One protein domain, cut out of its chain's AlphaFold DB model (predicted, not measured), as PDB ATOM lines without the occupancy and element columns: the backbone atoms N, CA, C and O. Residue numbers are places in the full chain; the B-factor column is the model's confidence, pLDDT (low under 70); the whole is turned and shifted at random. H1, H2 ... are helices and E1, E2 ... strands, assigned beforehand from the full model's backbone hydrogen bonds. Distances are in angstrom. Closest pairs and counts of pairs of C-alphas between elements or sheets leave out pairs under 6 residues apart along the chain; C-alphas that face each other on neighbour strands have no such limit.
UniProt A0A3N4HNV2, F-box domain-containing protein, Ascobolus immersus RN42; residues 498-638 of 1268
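AT A GLANCE: This is residues 498 to 638 of the 1268 residues of the protein "F-box domain-containing protein" of Ascobolus immersus RN42 (UniProt A0A3N4HNV2). A wall of five parallel strands stands with one face bare, while the short helix H6 packs on its other face. The long helix H5 runs side by side with H6, farther from the wall, and reaches past the ends of the strands to H3 and H4, which form a small head at its far end; H1, H2 and H7 gather round the last part of H5. The printed part has 141 residues with seven named helices and five named strands, in the order E1 H1 H2 E2 H3 H4 H5 E3 H6 H7 E4 E5, and the sheet runs E1 E2 E3 E4 E5. The class is mixed, helices and strands. The whole is compact, with a radius of gyration of the C-alphas of 15.6 A and spans of 51 by 39 by 24 A.

HOW THE PARTS SIT: E1, residues 498 to 501, is an edge strand and the parallel neighbour of E2, residues 520 to 527, at 16 degrees; N 499 and O 522 are 2.8 A apart, within hydrogen-bond range. Between them come H1, residues 505 to 510, and H2, residues 514 to 519, in a strand-helix-strand unit, two parallel neighbour strands with helices between, whose crossover is right-handed. H1 only grazes the sheet with residues 507 to 508. A second unit goes from E2 through H3, residues 536 to 541, H4, residues 543 to 547, and H5, residues 552 to 573, to E3, residues 579 to 584. E2 and E3 are parallel at 8 degrees, with N 525 and O 581 2.8 A apart. A third unit, right-handed in its crossover, takes E3 through H6, residues 587 to 593, and H7, residues 596 to 599, to E4, residues 606 to 610. E3 and E4 are parallel at 5 degrees, with N 582 and O 608 2.9 A apart. E5, residues 629 to 634, is the other edge strand, parallel to E4 at 7 degrees, with N 609 and O 632 2.9 A apart. H6 is on the sheet at a height of 9.4 A and runs along the strands, at 13 degrees to E3 on the local plane. H5, the hub, touches H6 at a shallow tilt of 19 degrees, the same way, and the closest C-alphas, of Arg 564 and Val 589, are 5.8 A apart. With residues 566 to 570 alone H5 touches H1 at a shallow tilt of 18 degrees, the closest C-alphas being Leu 508 and Val 570, 6.8 A apart. H5 also touches H2, C-alphas 514 and 573 being closest at 5.3 A, and H7, C-alphas 571 and 596 being closest at 5.6 A. H4 and H5 are close but not clearly touching, and H3 and H5 are near each other with 5 pairs of C-alphas within 10 A. In H1, H3, H4, H5 and H6 every O i to N i+4 pair is within hydrogen-bond range; in H2 it is 0 of 2, beside 2 of 3 O i to N i+3 pairs, and H7 is too short for an O i to N i+4 pair.

IN THESE COORDINATES: E1 begins at C-alpha 498, (117.582, 96.165, 126.256). The longest strand, E2, measures 18.7 A from first to last C-alpha, E3 16.7 A, E5 14.7 A and E4 13.1 A. H5 measures 31.5 A, from C-alpha 552 at (125.456, 127.538, 115.608) to C-alpha 573 at (130.469, 96.451, 117.567). H6 measures 9.8 A. E5 ends at C-alpha 634, (103.767, 105.060, 111.720).

THE WHOLE: The two C-alphas farthest apart, of Ala 547 and Gly 627, are 51.2 A apart. The printed part has no cut. The link from E4 to E5, residues 611 to 628, is long. The mean pLDDT of the printed part is 70.4, and 59 residues are under 70, among them residues 498 to 507, 528 to 550 and 619 to 638.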
ATOM      1  N   CYS A 498     118.476  95.220 126.918       63.72
ATOM      2  CA  CYS A 498     117.582  96.165 126.256       63.72
ATOM      3  C   CYS A 498     118.140  97.590 126.348       63.72
ATOM      4  O   CYS A 498     118.257  98.162 127.432       63.72
ATOM      5  N   VAL A 499     118.441  98.193 125.199       64.19
ATOM      6  CA  VAL A 499     118.946  99.562 125.103       64.19
ATOM      7  C   VAL A 499     117.870 100.470 124.517       64.19
ATOM      8  O   VAL A 499     117.703 100.557 123.300       64.19
ATOM      9  N   THR A 500     117.168 101.203 125.382       61.88
ATOM     10  CA  THR A 500     116.308 102.320 124.964       61.88
ATOM     11  C   THR A 500     117.077 103.636 125.078       61.88
ATOM     12  O   THR A 500     117.473 104.040 126.168       61.88
ATOM     13  N   MET A 501     117.287 104.318 123.951       57.22
ATOM     14  CA  MET A 501     117.957 105.617 123.879       57.22
ATOM     15  C   MET A 501     116.947 106.752 123.703       57.22
ATOM     16  O   MET A 501     116.450 106.972 122.599       57.22
ATOM     17  N   PRO A 502     116.772 107.571 124.746       47.84
ATOM     18  CA  PRO A 502     116.838 109.013 124.603       47.84
ATOM     19  C   PRO A 502     118.104 109.516 125.315       47.84
ATOM     20  O   PRO A 502     118.196 109.505 126.534       47.84
ATOM     21  N   TYR A 503     119.091 109.952 124.532       54.03
ATOM     22  CA  TYR A 503     120.217 110.794 124.960       54.03
ATOM     23  C   TYR A 503     120.921 110.422 126.275       54.03
ATOM     24  O   TYR A 503     120.862 111.149 127.261       54.03
ATOM     25  N   THR A 504     121.835 109.455 126.195       53.22
ATOM     26  CA  THR A 504     123.191 109.786 126.656       53.22
ATOM     27  C   THR A 504     124.226 109.418 125.598       53.22
ATOM     28  O   THR A 504     124.252 108.305 125.073       53.22
ATOM     29  N   THR A 505     125.147 110.346 125.326       60.78
ATOM     30  CA  THR A 505     126.413 110.007 124.662       60.78
ATOM     31  C   THR A 505     127.198 108.987 125.484       60.78
ATOM     32  O   THR A 505     127.875 108.159 124.890       60.78
ATOM     33  N   ARG A 506     127.031 108.986 126.822       65.94
ATOM     34  CA  ARG A 506     127.578 107.978 127.743       65.94
ATOM     35  C   ARG A 506     127.213 106.555 127.314       65.94
ATOM     36  O   ARG A 506     128.128 105.774 127.089       65.94
ATOM     37  N   LEU A 507     125.933 106.231 127.100       68.50
ATOM     38  CA  LEU A 507     125.519 104.880 126.695       68.50
ATOM     39  C   LEU A 507     126.073 104.513 125.307       68.50
ATOM     40  O   LEU A 507     126.626 103.429 125.138       68.50
ATOM     41  N   LEU A 508     126.048 105.436 124.336       73.56
ATOM     42  CA  LEU A 508     126.729 105.226 123.049       73.56
ATOM     43  C   LEU A 508     128.242 104.970 123.216       73.56
ATOM     44  O   LEU A 508     128.785 104.117 122.522       73.56
ATOM     45  N   THR A 509     128.927 105.641 124.147       78.38
ATOM     46  CA  THR A 509     130.336 105.341 124.463       78.38
ATOM     47  C   THR A 509     130.523 104.033 125.235       78.38
ATOM     48  O   THR A 509     131.504 103.344 124.986       78.38
ATOM     49  N   SER A 510     129.580 103.609 126.082       77.88
ATOM     50  CA  SER A 510     129.598 102.275 126.701       77.88
ATOM     51  C   SER A 510     129.502 101.171 125.644       77.88
ATOM     52  O   SER A 510     130.213 100.175 125.734       77.88
ATOM     53  N   LEU A 511     128.715 101.376 124.583       81.00
ATOM     54  CA  LEU A 511     128.639 100.462 123.435       81.00
ATOM     55  C   LEU A 511     129.840 100.562 122.467       81.00
ATOM     56  O   LEU A 511     129.905  99.824 121.481       81.00
ATOM     57  N   LEU A 512     130.834 101.414 122.753       84.19
ATOM     58  CA  LEU A 512     132.165 101.269 122.155       84.19
ATOM     59  C   LEU A 512     132.965 100.122 122.792       84.19
ATOM     60  O   LEU A 512     133.891  99.638 122.144       84.19
ATOM     61  N   ASN A 513     132.603  99.643 123.992       85.12
ATOM     62  CA  ASN A 513     133.143  98.387 124.515       85.12
ATOM     63  C   ASN A 513     132.533  97.210 123.715       85.12
ATOM     64  O   ASN A 513     131.315  97.002 123.771       85.12
ATOM     65  N   PRO A 514     133.346  96.415 122.988       84.06
ATOM     66  CA  PRO A 514     132.852  95.297 122.189       84.06
ATOM     67  C   PRO A 514     132.297  94.138 123.027       84.06
ATOM     68  O   PRO A 514     131.578  93.311 122.476       84.06
ATOM     69  N   GLN A 515     132.593  94.058 124.330       84.31
ATOM     70  CA  GLN A 515     131.946  93.100 125.234       84.31
ATOM     71  C   GLN A 515     130.466  93.471 125.390       84.31
ATOM     72  O   GLN A 515     129.605  92.741 124.912       84.31
ATOM     73  N   LEU A 516     130.169  94.656 125.940       81.62
ATOM     74  CA  LEU A 516     128.795  95.139 126.149       81.62
ATOM     75  C   LEU A 516     127.964  95.120 124.853       81.62
ATOM     76  O   LEU A 516     126.813  94.685 124.860       81.62
ATOM     77  N   ALA A 517     128.557  95.514 123.723       84.38
ATOM     78  CA  ALA A 517     127.875  95.535 122.429       84.38
ATOM     79  C   ALA A 517     127.441  94.147 121.900       84.38
ATOM     80  O   ALA A 517     126.506  94.076 121.103       84.38
ATOM     81  N   ARG A 518     128.048  93.040 122.357       83.81
ATOM     82  CA  ARG A 518     127.621  91.667 122.001       83.81
ATOM     83  C   ARG A 518     126.352  91.215 122.737       83.81
ATOM     84  O   ARG A 518     125.655  90.321 122.246       83.81
ATOM     85  N   HIS A 519     126.042  91.820 123.886       85.31
ATOM     86  CA  HIS A 519     124.880  91.476 124.719       85.31
ATOM     87  C   HIS A 519     123.635  92.325 124.420       85.31
ATOM     88  O   HIS A 519     122.541  91.962 124.844       85.31
ATOM     89  N   VAL A 520     123.765  93.425 123.666       87.12
ATOM     90  CA  VAL A 520     122.611  94.213 123.202       87.12
ATOM     91  C   VAL A 520     121.781  93.384 122.228       87.12
ATOM     92  O   VAL A 520     122.229  93.104 121.117       87.12
ATOM     93  N   ARG A 521     120.569  93.013 122.651       87.62
ATOM     94  CA  ARG A 521     119.575  92.314 121.820       87.62
ATOM     95  C   ARG A 521     118.537  93.278 121.268       87.62
ATOM     96  O   ARG A 521     118.195  93.189 120.097       87.62
ATOM     97  N   LEU A 522     118.081  94.221 122.088       88.19
ATOM     98  CA  LEU A 522     117.025  95.159 121.716       88.19
ATOM     99  C   LEU A 522     117.619  96.569 121.637       88.19
ATOM    100  O   LEU A 522     118.190  97.041 122.623       88.19
ATOM    101  N   LEU A 523     117.480  97.250 120.498       87.62
ATOM    102  CA  LEU A 523     117.922  98.639 120.332       87.62
ATOM    103  C   LEU A 523     116.753  99.535 119.917       87.62
ATOM    104  O   LEU A 523     116.302  99.517 118.773       87.62
ATOM    105  N   HIS A 524     116.293 100.365 120.848       87.44
ATOM    106  CA  HIS A 524     115.201 101.309 120.650       87.44
ATOM    107  C   HIS A 524     115.734 102.746 120.672       87.44
ATOM    108  O   HIS A 524     115.922 103.348 121.728       87.44
ATOM    109  N   TYR A 525     115.989 103.308 119.495       84.62
ATOM    110  CA  TYR A 525     116.387 104.703 119.329       84.62
ATOM    111  C   TYR A 525     115.162 105.618 119.254       84.62
ATOM    112  O   TYR A 525     114.300 105.423 118.401       84.62
ATOM    113  N   ARG A 526     115.121 106.652 120.100       81.56
ATOM    114  CA  ARG A 526     114.189 107.782 120.008       81.56
ATOM    115  C   ARG A 526     114.961 109.060 119.688       81.56
ATOM    116  O   ARG A 526     115.503 109.724 120.572       81.56
ATOM    117  N   GLY A 527     114.999 109.401 118.405       70.31
ATOM    118  CA  GLY A 527     115.528 110.659 117.900       70.31
ATOM    119  C   GLY A 527     114.620 111.818 118.281       70.31
ATOM    120  O   GLY A 527     113.594 112.052 117.641       70.31
ATOM    121  N   LEU A 528     115.016 112.548 119.322       58.94
ATOM    122  CA  LEU A 528     114.427 113.840 119.659       58.94
ATOM    123  C   LEU A 528     114.783 114.874 118.583       58.94
ATOM    124  O   LEU A 528     115.732 114.709 117.816       58.94
ATOM    125  N   ASP A 529     114.097 116.013 118.613       56.22
ATOM    126  CA  ASP A 529     114.414 117.198 117.809       56.22
ATOM    127  C   ASP A 529     115.741 117.891 118.221       56.22
ATOM    128  O   ASP A 529     115.915 119.090 118.024       56.22
ATOM    129  N   PHE A 530     116.731 117.145 118.727       52.81
ATOM    130  CA  PHE A 530     118.085 117.628 119.031       52.81
ATOM    131  C   PHE A 530     118.784 118.226 117.800       52.81
ATOM    132  O   PHE A 530     119.579 119.154 117.919       52.81
ATOM    133  N   ILE A 531     118.453 117.745 116.592       54.19
ATOM    134  CA  ILE A 531     118.886 118.410 115.357       54.19
ATOM    135  C   ILE A 531     118.318 119.827 115.266       54.19
ATOM    136  O   ILE A 531     119.011 120.692 114.747       54.19
ATOM    137  N   LYS A 532     117.092 120.112 115.719       52.19
ATOM    138  CA  LYS A 532     116.545 121.482 115.752       52.19
ATOM    139  C   LYS A 532     117.119 122.288 116.918       52.19
ATOM    140  O   LYS A 532     117.484 123.442 116.720       52.19
ATOM    141  N   HIS A 533     117.237 121.662 118.088       55.44
ATOM    142  CA  HIS A 533     117.659 122.289 119.337       55.44
ATOM    143  C   HIS A 533     118.747 121.436 120.016       55.44
ATOM    144  O   HIS A 533     118.409 120.529 120.781       55.44
ATOM    145  N   PRO A 534     120.050 121.684 119.759       57.09
ATOM    146  CA  PRO A 534     121.100 121.069 120.566       57.09
ATOM    147  C   PRO A 534     120.883 121.487 122.023       57.09
ATOM    148  O   PRO A 534     120.691 122.669 122.307       57.09
ATOM    149  N   SER A 535     120.853 120.523 122.945       54.25
ATOM    150  CA  SER A 535     120.560 120.823 124.349       54.25
ATOM    151  C   SER A 535     121.605 121.777 124.932       54.25
ATOM    152  O   SER A 535     122.786 121.694 124.588       54.25
ATOM    153  N   ALA A 536     121.190 122.646 125.861       47.50
ATOM    154  CA  ALA A 536     122.115 123.526 126.577       47.50
ATOM    155  C   ALA A 536     123.269 122.723 127.205       47.50
ATOM    156  O   ALA A 536     124.423 123.112 127.096       47.50
ATOM    157  N   GLU A 537     122.980 121.532 127.738       50.59
ATOM    158  CA  GLU A 537     123.994 120.610 128.260       50.59
ATOM    159  C   GLU A 537     125.023 120.156 127.203       50.59
ATOM    160  O   GLU A 537     126.185 119.939 127.535       50.59
ATOM    161  N   PHE A 538     124.653 120.022 125.923       59.28
ATOM    162  CA  PHE A 538     125.623 119.723 124.865       59.28
ATOM    163  C   PHE A 538     126.533 120.924 124.580       59.28
ATOM    164  O   PHE A 538     127.743 120.743 124.448       59.28
ATOM    165  N   LEU A 539     125.973 122.136 124.526       54.75
ATOM    166  CA  LEU A 539     126.738 123.373 124.320       54.75
ATOM    167  C   LEU A 539     127.714 123.607 125.490       54.75
ATOM    168  O   LEU A 539     128.918 123.728 125.275       54.75
ATOM    169  N   LEU A 540     127.215 123.519 126.728       49.69
ATOM    170  CA  LEU A 540     127.988 123.621 127.975       49.69
ATOM    171  C   LEU A 540     129.061 122.527 128.128       49.69
ATOM    172  O   LEU A 540     130.044 122.716 128.838       49.69
ATOM    173  N   ARG A 541     128.921 121.375 127.459       55.66
ATOM    174  CA  ARG A 541     129.958 120.328 127.443       55.66
ATOM    175  C   ARG A 541     131.091 120.605 126.448       55.66
ATOM    176  O   ARG A 541     132.161 120.013 126.624       55.66
ATOM    177  N   TYR A 542     130.889 121.491 125.468       54.81
ATOM    178  CA  TYR A 542     131.862 121.859 124.428       54.81
ATOM    179  C   TYR A 542     132.081 123.389 124.305       54.81
ATOM    180  O   TYR A 542     132.034 123.913 123.186       54.81
ATOM    181  N   PRO A 543     132.392 124.122 125.396       45.50
ATOM    182  CA  PRO A 543     132.487 125.590 125.383       45.50
ATOM    183  C   PRO A 543     133.563 126.131 124.424       45.50
ATOM    184  O   PRO A 543     133.370 127.183 123.815       45.50
ATOM    185  N   ARG A 544     134.644 125.368 124.174       47.62
ATOM    186  CA  ARG A 544     135.646 125.709 123.144       47.62
ATOM    187  C   ARG A 544     135.025 125.870 121.744       47.62
ATOM    188  O   ARG A 544     135.499 126.682 120.964       47.62
ATOM    189  N   THR A 545     133.929 125.172 121.418       50.91
ATOM    190  CA  THR A 545     133.286 125.311 120.091       50.91
ATOM    191  C   THR A 545     132.514 126.615 119.898       50.91
ATOM    192  O   THR A 545     132.440 127.078 118.764       50.91
ATOM    193  N   SER A 546     132.019 127.250 120.965       48.88
ATOM    194  CA  SER A 546     131.543 128.643 120.912       48.88
ATOM    195  C   SER A 546     132.699 129.650 120.943       48.88
ATOM    196  O   SER A 546     132.624 130.665 120.259       48.88
ATOM    197  N   ALA A 547     133.791 129.353 121.662       49.12
ATOM    198  CA  ALA A 547     134.968 130.228 121.732       49.12
ATOM    199  C   ALA A 547     135.658 130.434 120.366       49.12
ATOM    200  O   ALA A 547     136.109 131.534 120.071       49.12
ATOM    201  N   TYR A 548     135.660 129.426 119.482       49.47
ATOM    202  CA  TYR A 548     136.166 129.560 118.104       49.47
ATOM    203  C   TYR A 548     135.251 130.361 117.150       49.47
ATOM    204  O   TYR A 548     135.446 130.304 115.935       49.47
ATOM    205  N   GLY A 549     134.218 131.055 117.645       53.06
ATOM    206  CA  GLY A 549     133.313 131.864 116.814       53.06
ATOM    207  C   GLY A 549     132.506 131.062 115.783       53.06
ATOM    208  O   GLY A 549     131.990 131.625 114.817       53.06
ATOM    209  N   LEU A 550     132.404 129.738 115.947       57.09
ATOM    210  CA  LEU A 550     131.671 128.879 115.021       57.09
ATOM    211  C   LEU A 550     130.169 129.136 115.148       57.09
ATOM    212  O   LEU A 550     129.562 128.815 116.167       57.09
ATOM    213  N   ASP A 551     129.568 129.632 114.062       73.62
ATOM    214  CA  ASP A 551     128.116 129.692 113.869       73.62
ATOM    215  C   ASP A 551     127.433 128.415 114.395       73.62
ATOM    216  O   ASP A 551     127.860 127.286 114.113       73.62
ATOM    217  N   MET A 552     126.332 128.601 115.124       63.31
ATOM    218  CA  MET A 552     125.456 127.538 115.608       63.31
ATOM    219  C   MET A 552     125.087 126.530 114.512       63.31
ATOM    220  O   MET A 552     124.936 125.347 114.823       63.31
ATOM    221  N   HIS A 553     124.994 126.920 113.232       68.31
ATOM    222  CA  HIS A 553     124.815 125.949 112.148       68.31
ATOM    223  C   HIS A 553     126.026 125.016 111.970       68.31
ATOM    224  O   HIS A 553     125.833 123.811 111.780       68.31
ATOM    225  N   ASN A 554     127.254 125.528 112.051       72.69
ATOM    226  CA  ASN A 554     128.480 124.734 111.948       72.69
ATOM    227  C   ASN A 554     128.702 123.867 113.193       72.69
ATOM    228  O   ASN A 554     128.989 122.676 113.053       72.69
ATOM    229  N   LEU A 555     128.453 124.405 114.391       68.69
ATOM    230  CA  LEU A 555     128.478 123.649 115.650       68.69
ATOM    231  C   LEU A 555     127.466 122.482 115.605       68.69
ATOM    232  O   LEU A 555     127.808 121.332 115.887       68.69
ATOM    233  N   ARG A 556     126.248 122.740 115.114       68.19
ATOM    234  CA  ARG A 556     125.195 121.742 114.841       68.19
ATOM    235  C   ARG A 556     125.614 120.694 113.801       68.19
ATOM    236  O   ARG A 556     125.385 119.505 114.025       68.19
ATOM    237  N   ARG A 557     126.249 121.090 112.686       74.44
ATOM    238  CA  ARG A 557     126.805 120.152 111.681       74.44
ATOM    239  C   ARG A 557     127.871 119.248 112.312       74.44
ATOM    240  O   ARG A 557     127.803 118.029 112.150       74.44
ATOM    241  N   TYR A 558     128.796 119.824 113.080       76.12
ATOM    242  CA  TYR A 558     129.854 119.097 113.785       76.12
ATOM    243  C   TYR A 558     129.294 118.112 114.819       76.12
ATOM    244  O   TYR A 558     129.712 116.955 114.856       76.12
ATOM    245  N   ALA A 559     128.299 118.531 115.608       72.81
ATOM    246  CA  ALA A 559     127.606 117.685 116.577       72.81
ATOM    247  C   ALA A 559     126.946 116.470 115.906       72.81
ATOM    248  O   ALA A 559     127.191 115.330 116.304       72.81
ATOM    249  N   VAL A 560     126.174 116.695 114.836       74.88
ATOM    250  CA  VAL A 560     125.540 115.618 114.056       74.88
ATOM    251  C   VAL A 560     126.589 114.693 113.430       74.88
ATOM    252  O   VAL A 560     126.420 113.475 113.458       74.88
ATOM    253  N   GLN A 561     127.708 115.222 112.928       79.88
ATOM    254  CA  GLN A 561     128.794 114.410 112.368       79.88
ATOM    255  C   GLN A 561     129.527 113.580 113.440       79.88
ATOM    256  O   GLN A 561     129.765 112.390 113.224       79.88
ATOM    257  N   ARG A 562     129.810 114.150 114.621       79.38
ATOM    258  CA  ARG A 562     130.345 113.431 115.796       79.38
ATOM    259  C   ARG A 562     129.415 112.296 116.226       79.38
ATOM    260  O   ARG A 562     129.885 111.173 116.402       79.38
ATOM    261  N   ILE A 563     128.111 112.560 116.348       77.69
ATOM    262  CA  ILE A 563     127.108 111.546 116.716       77.69
ATOM    263  C   ILE A 563     127.022 110.465 115.628       77.69
ATOM    264  O   ILE A 563     127.041 109.279 115.951       77.69
ATOM    265  N   ARG A 564     127.022 110.836 114.342       81.81
ATOM    266  CA  ARG A 564     127.017 109.892 113.211       81.81
ATOM    267  C   ARG A 564     128.228 108.954 113.226       81.81
ATOM    268  O   ARG A 564     128.055 107.756 113.010       81.81
ATOM    269  N   GLU A 565     129.437 109.460 113.479       82.31
ATOM    270  CA  GLU A 565     130.635 108.611 113.583       82.31
ATOM    271  C   GLU A 565     130.654 107.762 114.860       82.31
ATOM    272  O   GLU A 565     131.072 106.604 114.811       82.31
ATOM    273  N   LEU A 566     130.156 108.283 115.986       80.94
ATOM    274  CA  LEU A 566     129.986 107.511 117.221       80.94
ATOM    275  C   LEU A 566     129.021 106.334 117.002       80.94
ATOM    276  O   LEU A 566     129.371 105.189 117.283       80.94
ATOM    277  N   VAL A 567     127.854 106.595 116.404       82.38
ATOM    278  CA  VAL A 567     126.864 105.572 116.042       82.38
ATOM    279  C   VAL A 567     127.455 104.575 115.043       82.38
ATOM    280  O   VAL A 567     127.378 103.378 115.289       82.38
ATOM    281  N   LYS A 568     128.140 105.011 113.975       84.06
ATOM    282  CA  LYS A 568     128.836 104.098 113.041       84.06
ATOM    283  C   LYS A 568     129.831 103.158 113.733       84.06
ATOM    284  O   LYS A 568     129.991 102.028 113.277       84.06
ATOM    285  N   ARG A 569     130.529 103.610 114.783       85.44
ATOM    286  CA  ARG A 569     131.454 102.767 115.564       85.44
ATOM    287  C   ARG A 569     130.684 101.752 116.411       85.44
ATOM    288  O   ARG A 569     130.968 100.565 116.307       85.44
ATOM    289  N   VAL A 570     129.656 102.189 117.138       82.69
ATOM    290  CA  VAL A 570     128.748 101.306 117.897       82.69
ATOM    291  C   VAL A 570     128.124 100.234 116.994       82.69
ATOM    292  O   VAL A 570     128.190  99.050 117.301       82.69
ATOM    293  N   VAL A 571     127.615 100.615 115.822       83.62
ATOM    294  CA  VAL A 571     126.984  99.722 114.830       83.62
ATOM    295  C   VAL A 571     127.934  98.651 114.265       83.62
ATOM    296  O   VAL A 571     127.472  97.604 113.811       83.62
ATOM    297  N   ARG A 572     129.257  98.867 114.319       84.38
ATOM    298  CA  ARG A 572     130.267  97.842 113.983       84.38
ATOM    299  C   ARG A 572     130.527  96.861 115.129       84.38
ATOM    300  O   ARG A 572     130.924  95.734 114.859       84.38
ATOM    301  N   ASN A 573     130.313  97.284 116.374       85.00
ATOM    302  CA  ASN A 573     130.469  96.451 117.567       85.00
ATOM    303  C   ASN A 573     129.195  95.647 117.890       85.00
ATOM    304  O   ASN A 573     129.279  94.587 118.502       85.00
ATOM    305  N   LEU A 574     128.022  96.148 117.484       85.50
ATOM    306  CA  LEU A 574     126.731  95.466 117.590       85.50
ATOM    307  C   LEU A 574     126.666  94.285 116.604       85.50
ATOM    308  O   LEU A 574     126.383  94.461 115.416       85.50
ATOM    309  N   THR A 575     126.938  93.076 117.101       83.50
ATOM    310  CA  THR A 575     126.997  91.848 116.287       83.50
ATOM    311  C   THR A 575     125.680  91.078 116.200       83.50
ATOM    312  O   THR A 575     125.512  90.297 115.270       83.50
ATOM    313  N   ARG A 576     124.780  91.229 117.182       85.81
ATOM    314  CA  ARG A 576     123.552  90.426 117.319       85.81
ATOM    315  C   ARG A 576     122.431  91.249 117.971       85.81
ATOM    316  O   ARG A 576     122.002  90.958 119.087       85.81
ATOM    317  N   VAL A 577     122.004  92.297 117.267       88.12
ATOM    318  CA  VAL A 577     120.715  92.960 117.530       88.12
ATOM    319  C   VAL A 577     119.615  92.084 116.938       88.12
ATOM    320  O   VAL A 577     119.734  91.652 115.792       88.12
ATOM    321  N   GLU A 578     118.576  91.824 117.722       90.25
ATOM    322  CA  GLU A 578     117.421  91.007 117.353       90.25
ATOM    323  C   GLU A 578     116.183  91.878 117.096       90.25
ATOM    324  O   GLU A 578     115.560  91.695 116.056       90.25
ATOM    325  N   ASP A 579     115.926  92.921 117.897       88.38
ATOM    326  CA  ASP A 579     114.878  93.910 117.584       88.38
ATOM    327  C   ASP A 579     115.459  95.326 117.470       88.38
ATOM    328  O   ASP A 579     116.182  95.805 118.355       88.38
ATOM    329  N   LEU A 580     115.115  96.026 116.386       89.19
ATOM    330  CA  LEU A 580     115.553  97.395 116.104       89.19
ATOM    331  C   LEU A 580     114.332  98.307 115.944       89.19
ATOM    332  O   LEU A 580     113.614  98.251 114.949       89.19
ATOM    333  N   CYS A 581     114.114  99.193 116.912       90.69
ATOM    334  CA  CYS A 581     113.080 100.222 116.836       90.69
ATOM    335  C   CYS A 581     113.737 101.589 116.634       90.69
ATOM    336  O   CYS A 581     114.428 102.086 117.522       90.69
ATOM    337  N   ILE A 582     113.511 102.218 115.481       87.94
ATOM    338  CA  ILE A 582     113.981 103.576 115.186       87.94
ATOM    339  C   ILE A 582     112.757 104.490 115.154       87.94
ATOM    340  O   ILE A 582     111.911 104.381 114.268       87.94
ATOM    341  N   GLN A 583     112.662 105.388 116.130       85.00
ATOM    342  CA  GLN A 583     111.635 106.416 116.224       85.00
ATOM    343  C   GLN A 583     112.256 107.808 116.046       85.00
ATOM    344  O   GLN A 583     113.298 108.092 116.636       85.00
ATOM    345  N   GLY A 584     111.597 108.697 115.300       79.69
ATOM    346  CA  GLY A 584     111.904 110.131 115.257       79.69
ATOM    347  C   GLY A 584     112.567 110.633 113.970       79.69
ATOM    348  O   GLY A 584     112.956 109.873 113.089       79.69
ATOM    349  N   ARG A 585     112.693 111.961 113.859       77.25
ATOM    350  CA  ARG A 585     112.956 112.662 112.583       77.25
ATOM    351  C   ARG A 585     114.440 112.778 112.191       77.25
ATOM    352  O   ARG A 585     114.744 113.366 111.153       77.25
ATOM    353  N   ASP A 586     115.372 112.238 112.982       80.19
ATOM    354  CA  ASP A 586     116.813 112.287 112.687       80.19
ATOM    355  C   ASP A 586     117.200 111.293 111.580       80.19
ATOM    356  O   ASP A 586     117.623 110.160 111.815       80.19
ATOM    357  N   VAL A 587     117.092 111.766 110.341       78.88
ATOM    358  CA  VAL A 587     117.518 111.073 109.118       78.88
ATOM    359  C   VAL A 587     118.981 110.617 109.170       78.88
ATOM    360  O   VAL A 587     119.315 109.574 108.606       78.88
ATOM    361  N   VAL A 588     119.886 111.377 109.794       79.88
ATOM    362  CA  VAL A 588     121.334 111.117 109.711       79.88
ATOM    363  C   VAL A 588     121.734 109.984 110.651       79.88
ATOM    364  O   VAL A 588     122.507 109.103 110.257       79.88
ATOM    365  N   VAL A 589     121.179 109.978 111.863       79.19
ATOM    366  CA  VAL A 589     121.363 108.901 112.839       79.19
ATOM    367  C   VAL A 589     120.539 107.675 112.459       79.19
ATOM    368  O   VAL A 589     121.084 106.574 112.506       79.19
ATOM    369  N   ALA A 590     119.306 107.833 111.963       82.50
ATOM    370  CA  ALA A 590     118.529 106.716 111.419       82.50
ATOM    371  C   ALA A 590     119.292 105.999 110.293       82.50
ATOM    372  O   ALA A 590     119.475 104.790 110.359       82.50
ATOM    373  N   ASN A 591     119.852 106.722 109.315       82.81
ATOM    374  CA  ASN A 591     120.683 106.112 108.265       82.81
ATOM    375  C   ASN A 591     121.965 105.439 108.793       82.81
ATOM    376  O   ASN A 591     122.460 104.499 108.170       82.81
ATOM    377  N   ALA A 592     122.524 105.898 109.918       82.06
ATOM    378  CA  ALA A 592     123.663 105.236 110.555       82.06
ATOM    379  C   ALA A 592     123.238 103.944 111.282       82.06
ATOM    380  O   ALA A 592     123.916 102.925 111.148       82.06
ATOM    381  N   LEU A 593     122.094 103.960 111.976       83.62
ATOM    382  CA  LEU A 593     121.490 102.801 112.645       83.62
ATOM    383  C   LEU A 593     120.955 101.756 111.659       83.62
ATOM    384  O   LEU A 593     121.113 100.566 111.896       83.62
ATOM    385  N   MET A 594     120.451 102.160 110.492       82.56
ATOM    386  CA  MET A 594     120.131 101.246 109.383       82.56
ATOM    387  C   MET A 594     121.384 100.550 108.809       82.56
ATOM    388  O   MET A 594     121.273  99.612 108.022       82.56
ATOM    389  N   GLY A 595     122.590 100.941 109.243       78.12
ATOM    390  CA  GLY A 595     123.808 100.149 109.071       78.12
ATOM    391  C   GLY A 595     123.796  98.816 109.835       78.12
ATOM    392  O   GLY A 595     124.448  97.878 109.379       78.12
ATOM    393  N   ILE A 596     123.021  98.692 110.923       78.31
ATOM    394  CA  ILE A 596     122.857  97.452 111.710       78.31
ATOM    395  C   ILE A 596     122.261  96.338 110.847       78.31
ATOM    396  O   ILE A 596     122.693  95.196 110.947       78.31
ATOM    397  N   LEU A 597     121.363  96.669 109.911       74.00
ATOM    398  CA  LEU A 597     120.805  95.713 108.944       74.00
ATOM    399  C   LEU A 597     121.872  95.045 108.053       74.00
ATOM    400  O   LEU A 597     121.594  94.028 107.424       74.00
ATOM    401  N   LYS A 598     123.098  95.592 107.986       77.19
ATOM    402  CA  LYS A 598     124.237  94.948 107.312       77.19
ATOM    403  C   LYS A 598     125.079  94.062 108.233       77.19
ATOM    404  O   LYS A 598     125.685  93.124 107.727       77.19
ATOM    405  N   SER A 599     125.185  94.380 109.526       72.69
ATOM    406  CA  SER A 599     126.026  93.645 110.487       72.69
ATOM    407  C   SER A 599     125.247  92.573 111.249       72.69
ATOM    408  O   SER A 599     125.682  91.429 111.292       72.69
ATOM    409  N   SER A 600     124.073  92.919 111.781       71.75
ATOM    410  CA  SER A 600     123.138  92.011 112.470       71.75
ATOM    411  C   SER A 600     122.039  91.456 111.546       71.75
ATOM    412  O   SER A 600     121.082  90.860 112.025       71.75
ATOM    413  N   GLY A 601     122.162  91.618 110.222       76.88
ATOM    414  CA  GLY A 601     121.181  91.145 109.229       76.88
ATOM    415  C   GLY A 601     120.658  89.701 109.404       76.88
ATOM    416  O   GLY A 601     119.454  89.522 109.279       76.88
ATOM    417  N   PRO A 602     121.483  88.678 109.727       76.88
ATOM    418  CA  PRO A 602     121.003  87.306 109.956       76.88
ATOM    419  C   PRO A 602     120.448  87.054 111.375       76.88
ATOM    420  O   PRO A 602     120.190  85.906 111.735       76.88
ATOM    421  N   HIS A 603     120.327  88.091 112.205       82.50
ATOM    422  CA  HIS A 603     119.865  88.002 113.594       82.50
ATOM    423  C   HIS A 603     118.670  88.909 113.903       82.50
ATOM    424  O   HIS A 603     117.987  88.664 114.894       82.50
ATOM    425  N   LEU A 604     118.399  89.919 113.069       83.00
ATOM    426  CA  LEU A 604     117.284  90.834 113.277       83.00
ATOM    427  C   LEU A 604     115.942  90.155 112.948       83.00
ATOM    428  O   LEU A 604     115.696  89.790 111.799       83.00
ATOM    429  N   LYS A 605     115.091  90.016 113.966       87.00
ATOM    430  CA  LYS A 605     113.720  89.492 113.924       87.00
ATOM    431  C   LYS A 605     112.717  90.603 113.614       87.00
ATOM    432  O   LYS A 605     111.905  90.452 112.703       87.00
ATOM    433  N   GLU A 606     112.804  91.728 114.329       86.88
ATOM    434  CA  GLU A 606     111.860  92.846 114.211       86.88
ATOM    435  C   GLU A 606     112.532  94.166 113.793       86.88
ATOM    436  O   GLU A 606     113.587  94.561 114.305       86.88
ATOM    437  N   LEU A 607     111.856  94.910 112.907       87.44
ATOM    438  CA  LEU A 607     112.186  96.298 112.575       87.44
ATOM    439  C   LEU A 607     110.952  97.210 112.692       87.44
ATOM    440  O   LEU A 607     110.064  97.185 111.839       87.44
ATOM    441  N   ARG A 608     110.926  98.085 113.707       88.06
ATOM    442  CA  ARG A 608     109.895  99.132 113.876       88.06
ATOM    443  C   ARG A 608     110.438 100.490 113.428       88.06
ATOM    444  O   ARG A 608     111.471 100.930 113.934       88.06
ATOM    445  N   LEU A 609     109.736 101.184 112.529       84.62
ATOM    446  CA  LEU A 609     110.129 102.502 112.008       84.62
ATOM    447  C   LEU A 609     109.017 103.531 112.270       84.62
ATOM    448  O   LEU A 609     107.976 103.522 111.616       84.62
ATOM    449  N   LYS A 610     109.223 104.435 113.232       83.25
ATOM    450  CA  LYS A 610     108.191 105.377 113.706       83.25
ATOM    451  C   LYS A 610     108.600 106.827 113.474       83.25
ATOM    452  O   LYS A 610     109.744 107.194 113.716       83.25
ATOM    453  N   ASP A 611     107.669 107.667 113.037       79.12
ATOM    454  CA  ASP A 611     107.855 109.120 112.891       79.12
ATOM    455  C   ASP A 611     109.033 109.515 111.975       79.12
ATOM    456  O   ASP A 611     109.653 110.573 112.129       79.12
ATOM    457  N   LEU A 612     109.338 108.637 111.013       75.19
ATOM    458  CA  LEU A 612     110.494 108.699 110.124       75.19
ATOM    459  C   LEU A 612     110.119 109.180 108.718       75.19
ATOM    460  O   LEU A 612     109.174 108.703 108.086       75.19
ATOM    461  N   CYS A 613     110.941 110.081 108.184       73.56
ATOM    462  CA  CYS A 613     110.853 110.552 106.806       73.56
ATOM    463  C   CYS A 613     111.518 109.533 105.859       73.56
ATOM    464  O   CYS A 613     112.715 109.623 105.567       73.56
ATOM    465  N   LEU A 614     110.750 108.526 105.417       70.31
ATOM    466  CA  LEU A 614     111.261 107.401 104.616       70.31
ATOM    467  C   LEU A 614     111.930 107.833 103.303       70.31
ATOM    468  O   LEU A 614     112.874 107.171 102.877       70.31
ATOM    469  N   SER A 615     111.517 108.956 102.700       66.19
ATOM    470  CA  SER A 615     112.127 109.498 101.473       66.19
ATOM    471  C   SER A 615     113.620 109.814 101.617       66.19
ATOM    472  O   SER A 615     114.319 109.926 100.612       66.19
ATOM    473  N   HIS A 616     114.128 109.933 102.847       64.69
ATOM    474  CA  HIS A 616     115.541 110.178 103.125       64.69
ATOM    475  C   HIS A 616     116.283 108.960 103.711       64.69
ATOM    476  O   HIS A 616     117.471 109.073 104.029       64.69
ATOM    477  N   ILE A 617     115.639 107.793 103.862       70.12
ATOM    478  CA  ILE A 617     116.297 106.566 104.347       70.12
ATOM    479  C   ILE A 617     116.895 105.781 103.175       70.12
ATOM    480  O   ILE A 617     116.196 105.267 102.304       70.12
ATOM    481  N   GLN A 618     118.217 105.632 103.181       70.44
ATOM    482  CA  GLN A 618     118.971 104.919 102.157       70.44
ATOM    483  C   GLN A 618     119.099 103.429 102.495       70.44
ATOM    484  O   GLN A 618     120.137 102.950 102.968       70.44
ATOM    485  N   PHE A 619     118.050 102.665 102.187       68.81
ATOM    486  CA  PHE A 619     118.130 101.205 102.136       68.81
ATOM    487  C   PHE A 619     119.234 100.785 101.158       68.81
ATOM    488  O   PHE A 619     119.204 101.077  99.961       68.81
ATOM    489  N   ASN A 620     120.265 100.125 101.681       59.88
ATOM    490  CA  ASN A 620     121.432  99.765 100.889       59.88
ATOM    491  C   ASN A 620     121.142  98.514 100.049       59.88
ATOM    492  O   ASN A 620     120.786  97.465 100.588       59.88
ATOM    493  N   ARG A 621     121.352  98.615  98.728       46.25
ATOM    494  CA  ARG A 621     121.186  97.501  97.779       46.25
ATOM    495  C   ARG A 621     121.970  96.272  98.258       46.25
ATOM    496  O   ARG A 621     123.187  96.346  98.407       46.25
ATOM    497  N   GLY A 622     121.269  95.157  98.469       51.81
ATOM    498  CA  GLY A 622     121.844  93.887  98.927       51.81
ATOM    499  C   GLY A 622     121.417  93.444 100.330       51.81
ATOM    500  O   GLY A 622     121.628  92.282 100.660       51.81
ATOM    501  N   ILE A 623     120.775  94.307 101.129       55.97
ATOM    502  CA  ILE A 623     120.074  93.858 102.341       55.97
ATOM    503  C   ILE A 623     118.838  93.062 101.897       55.97
ATOM    504  O   ILE A 623     117.927  93.615 101.282       55.97
ATOM    505  N   LYS A 624     118.826  91.762 102.198       54.59
ATOM    506  CA  LYS A 624     117.628  90.917 102.164       54.59
ATOM    507  C   LYS A 624     116.872  91.129 103.472       54.59
ATOM    508  O   LYS A 624     117.475  91.003 104.530       54.59
ATOM    509  N   LEU A 625     115.579  91.434 103.390       61.12
ATOM    510  CA  LEU A 625     114.669  91.502 104.543       61.12
ATOM    511  C   LEU A 625     113.866  90.188 104.663       61.12
ATOM    512  O   LEU A 625     112.730  90.174 105.127       61.12
ATOM    513  N   ASP A 626     114.435  89.089 104.160       53.97
ATOM    514  CA  ASP A 626     113.774  87.791 104.049       53.97
ATOM    515  C   ASP A 626     113.600  87.192 105.456       53.97
ATOM    516  O   ASP A 626     114.576  86.747 106.057       53.97
ATOM    517  N   GLY A 627     112.369  87.193 105.975       55.94
ATOM    518  CA  GLY A 627     112.055  86.744 107.340       55.94
ATOM    519  C   GLY A 627     112.084  87.840 108.414       55.94
ATOM    520  O   GLY A 627     111.948  87.518 109.588       55.94
ATOM    521  N   LEU A 628     112.241  89.114 108.034       58.12
ATOM    522  CA  LEU A 628     112.162  90.250 108.957       58.12
ATOM    523  C   LEU A 628     110.713  90.735 109.099       58.12
ATOM    524  O   LEU A 628     110.106  91.163 108.112       58.12
ATOM    525  N   GLU A 629     110.183  90.767 110.320       61.56
ATOM    526  CA  GLU A 629     108.859  91.336 110.569       61.56
ATOM    527  C   GLU A 629     108.947  92.868 110.708       61.56
ATOM    528  O   GLU A 629     109.413  93.424 111.708       61.56
ATOM    529  N   VAL A 630     108.496  93.582 109.671       62.09
ATOM    530  CA  VAL A 630     108.382  95.052 109.671       62.09
ATOM    531  C   VAL A 630     107.026  95.442 110.271       62.09
ATOM    532  O   VAL A 630     106.116  95.880 109.569       62.09
ATOM    533  N   LEU A 631     106.876  95.211 111.578       48.69
ATOM    534  CA  LEU A 631     105.574  95.210 112.264       48.69
ATOM    535  C   LEU A 631     104.900  96.581 112.395       48.69
ATOM    536  O   LEU A 631     103.688  96.648 112.591       48.69
ATOM    537  N   GLU A 632     105.644  97.688 112.311       51.81
ATOM    538  CA  GLU A 632     105.054  99.011 112.520       51.81
ATOM    539  C   GLU A 632     105.778 100.116 111.744       51.81
ATOM    540  O   GLU A 632     106.923 100.468 112.048       51.81
ATOM    541  N   ILE A 633     105.061 100.702 110.781       60.88
ATOM    542  CA  ILE A 633     105.406 101.956 110.110       60.88
ATOM    543  C   ILE A 633     104.332 102.987 110.471       60.88
ATOM    544  O   ILE A 633     103.199 102.899 110.000       60.88
ATOM    545  N   LYS A 634     104.672 103.961 111.324       45.38
ATOM    546  CA  LYS A 634     103.767 105.060 111.720       45.38
ATOM    547  C   LYS A 634     104.342 106.423 111.343       45.38
ATOM    548  O   LYS A 634     105.542 106.651 111.482       45.38
ATOM    549  N   SER A 635     103.459 107.321 110.904       43.16
ATOM    550  CA  SER A 635     103.729 108.747 110.655       43.16
ATOM    551  C   SER A 635     104.831 109.030 109.612       43.16
ATOM    552  O   SER A 635     105.807 109.734 109.881       43.16
ATOM    553  N   CYS A 636     104.685 108.501 108.393       39.22
ATOM    554  CA  CYS A 636     105.637 108.754 107.308       39.22
ATOM    555  C   CYS A 636     105.345 110.049 106.546       39.22
ATOM    556  O   CYS A 636     104.436 110.119 105.724       39.22
ATOM    557  N   TYR A 637     106.195 111.051 106.758       36.69
ATOM    558  CA  TYR A 637     106.228 112.255 105.931       36.69
ATOM    559  C   TYR A 637     106.982 111.960 104.627       36.69
ATOM    560  O   TYR A 637     108.192 111.720 104.655       36.69
ATOM    561  N   VAL A 638     106.283 112.002 103.491       33.12
ATOM    562  CA  VAL A 638     106.890 112.013 102.150       33.12
ATOM    563  C   VAL A 638     107.036 113.471 101.727       33.12
ATOM    564  O   VAL A 638     106.046 114.136 101.434       33.12
TER     565      VAL A 638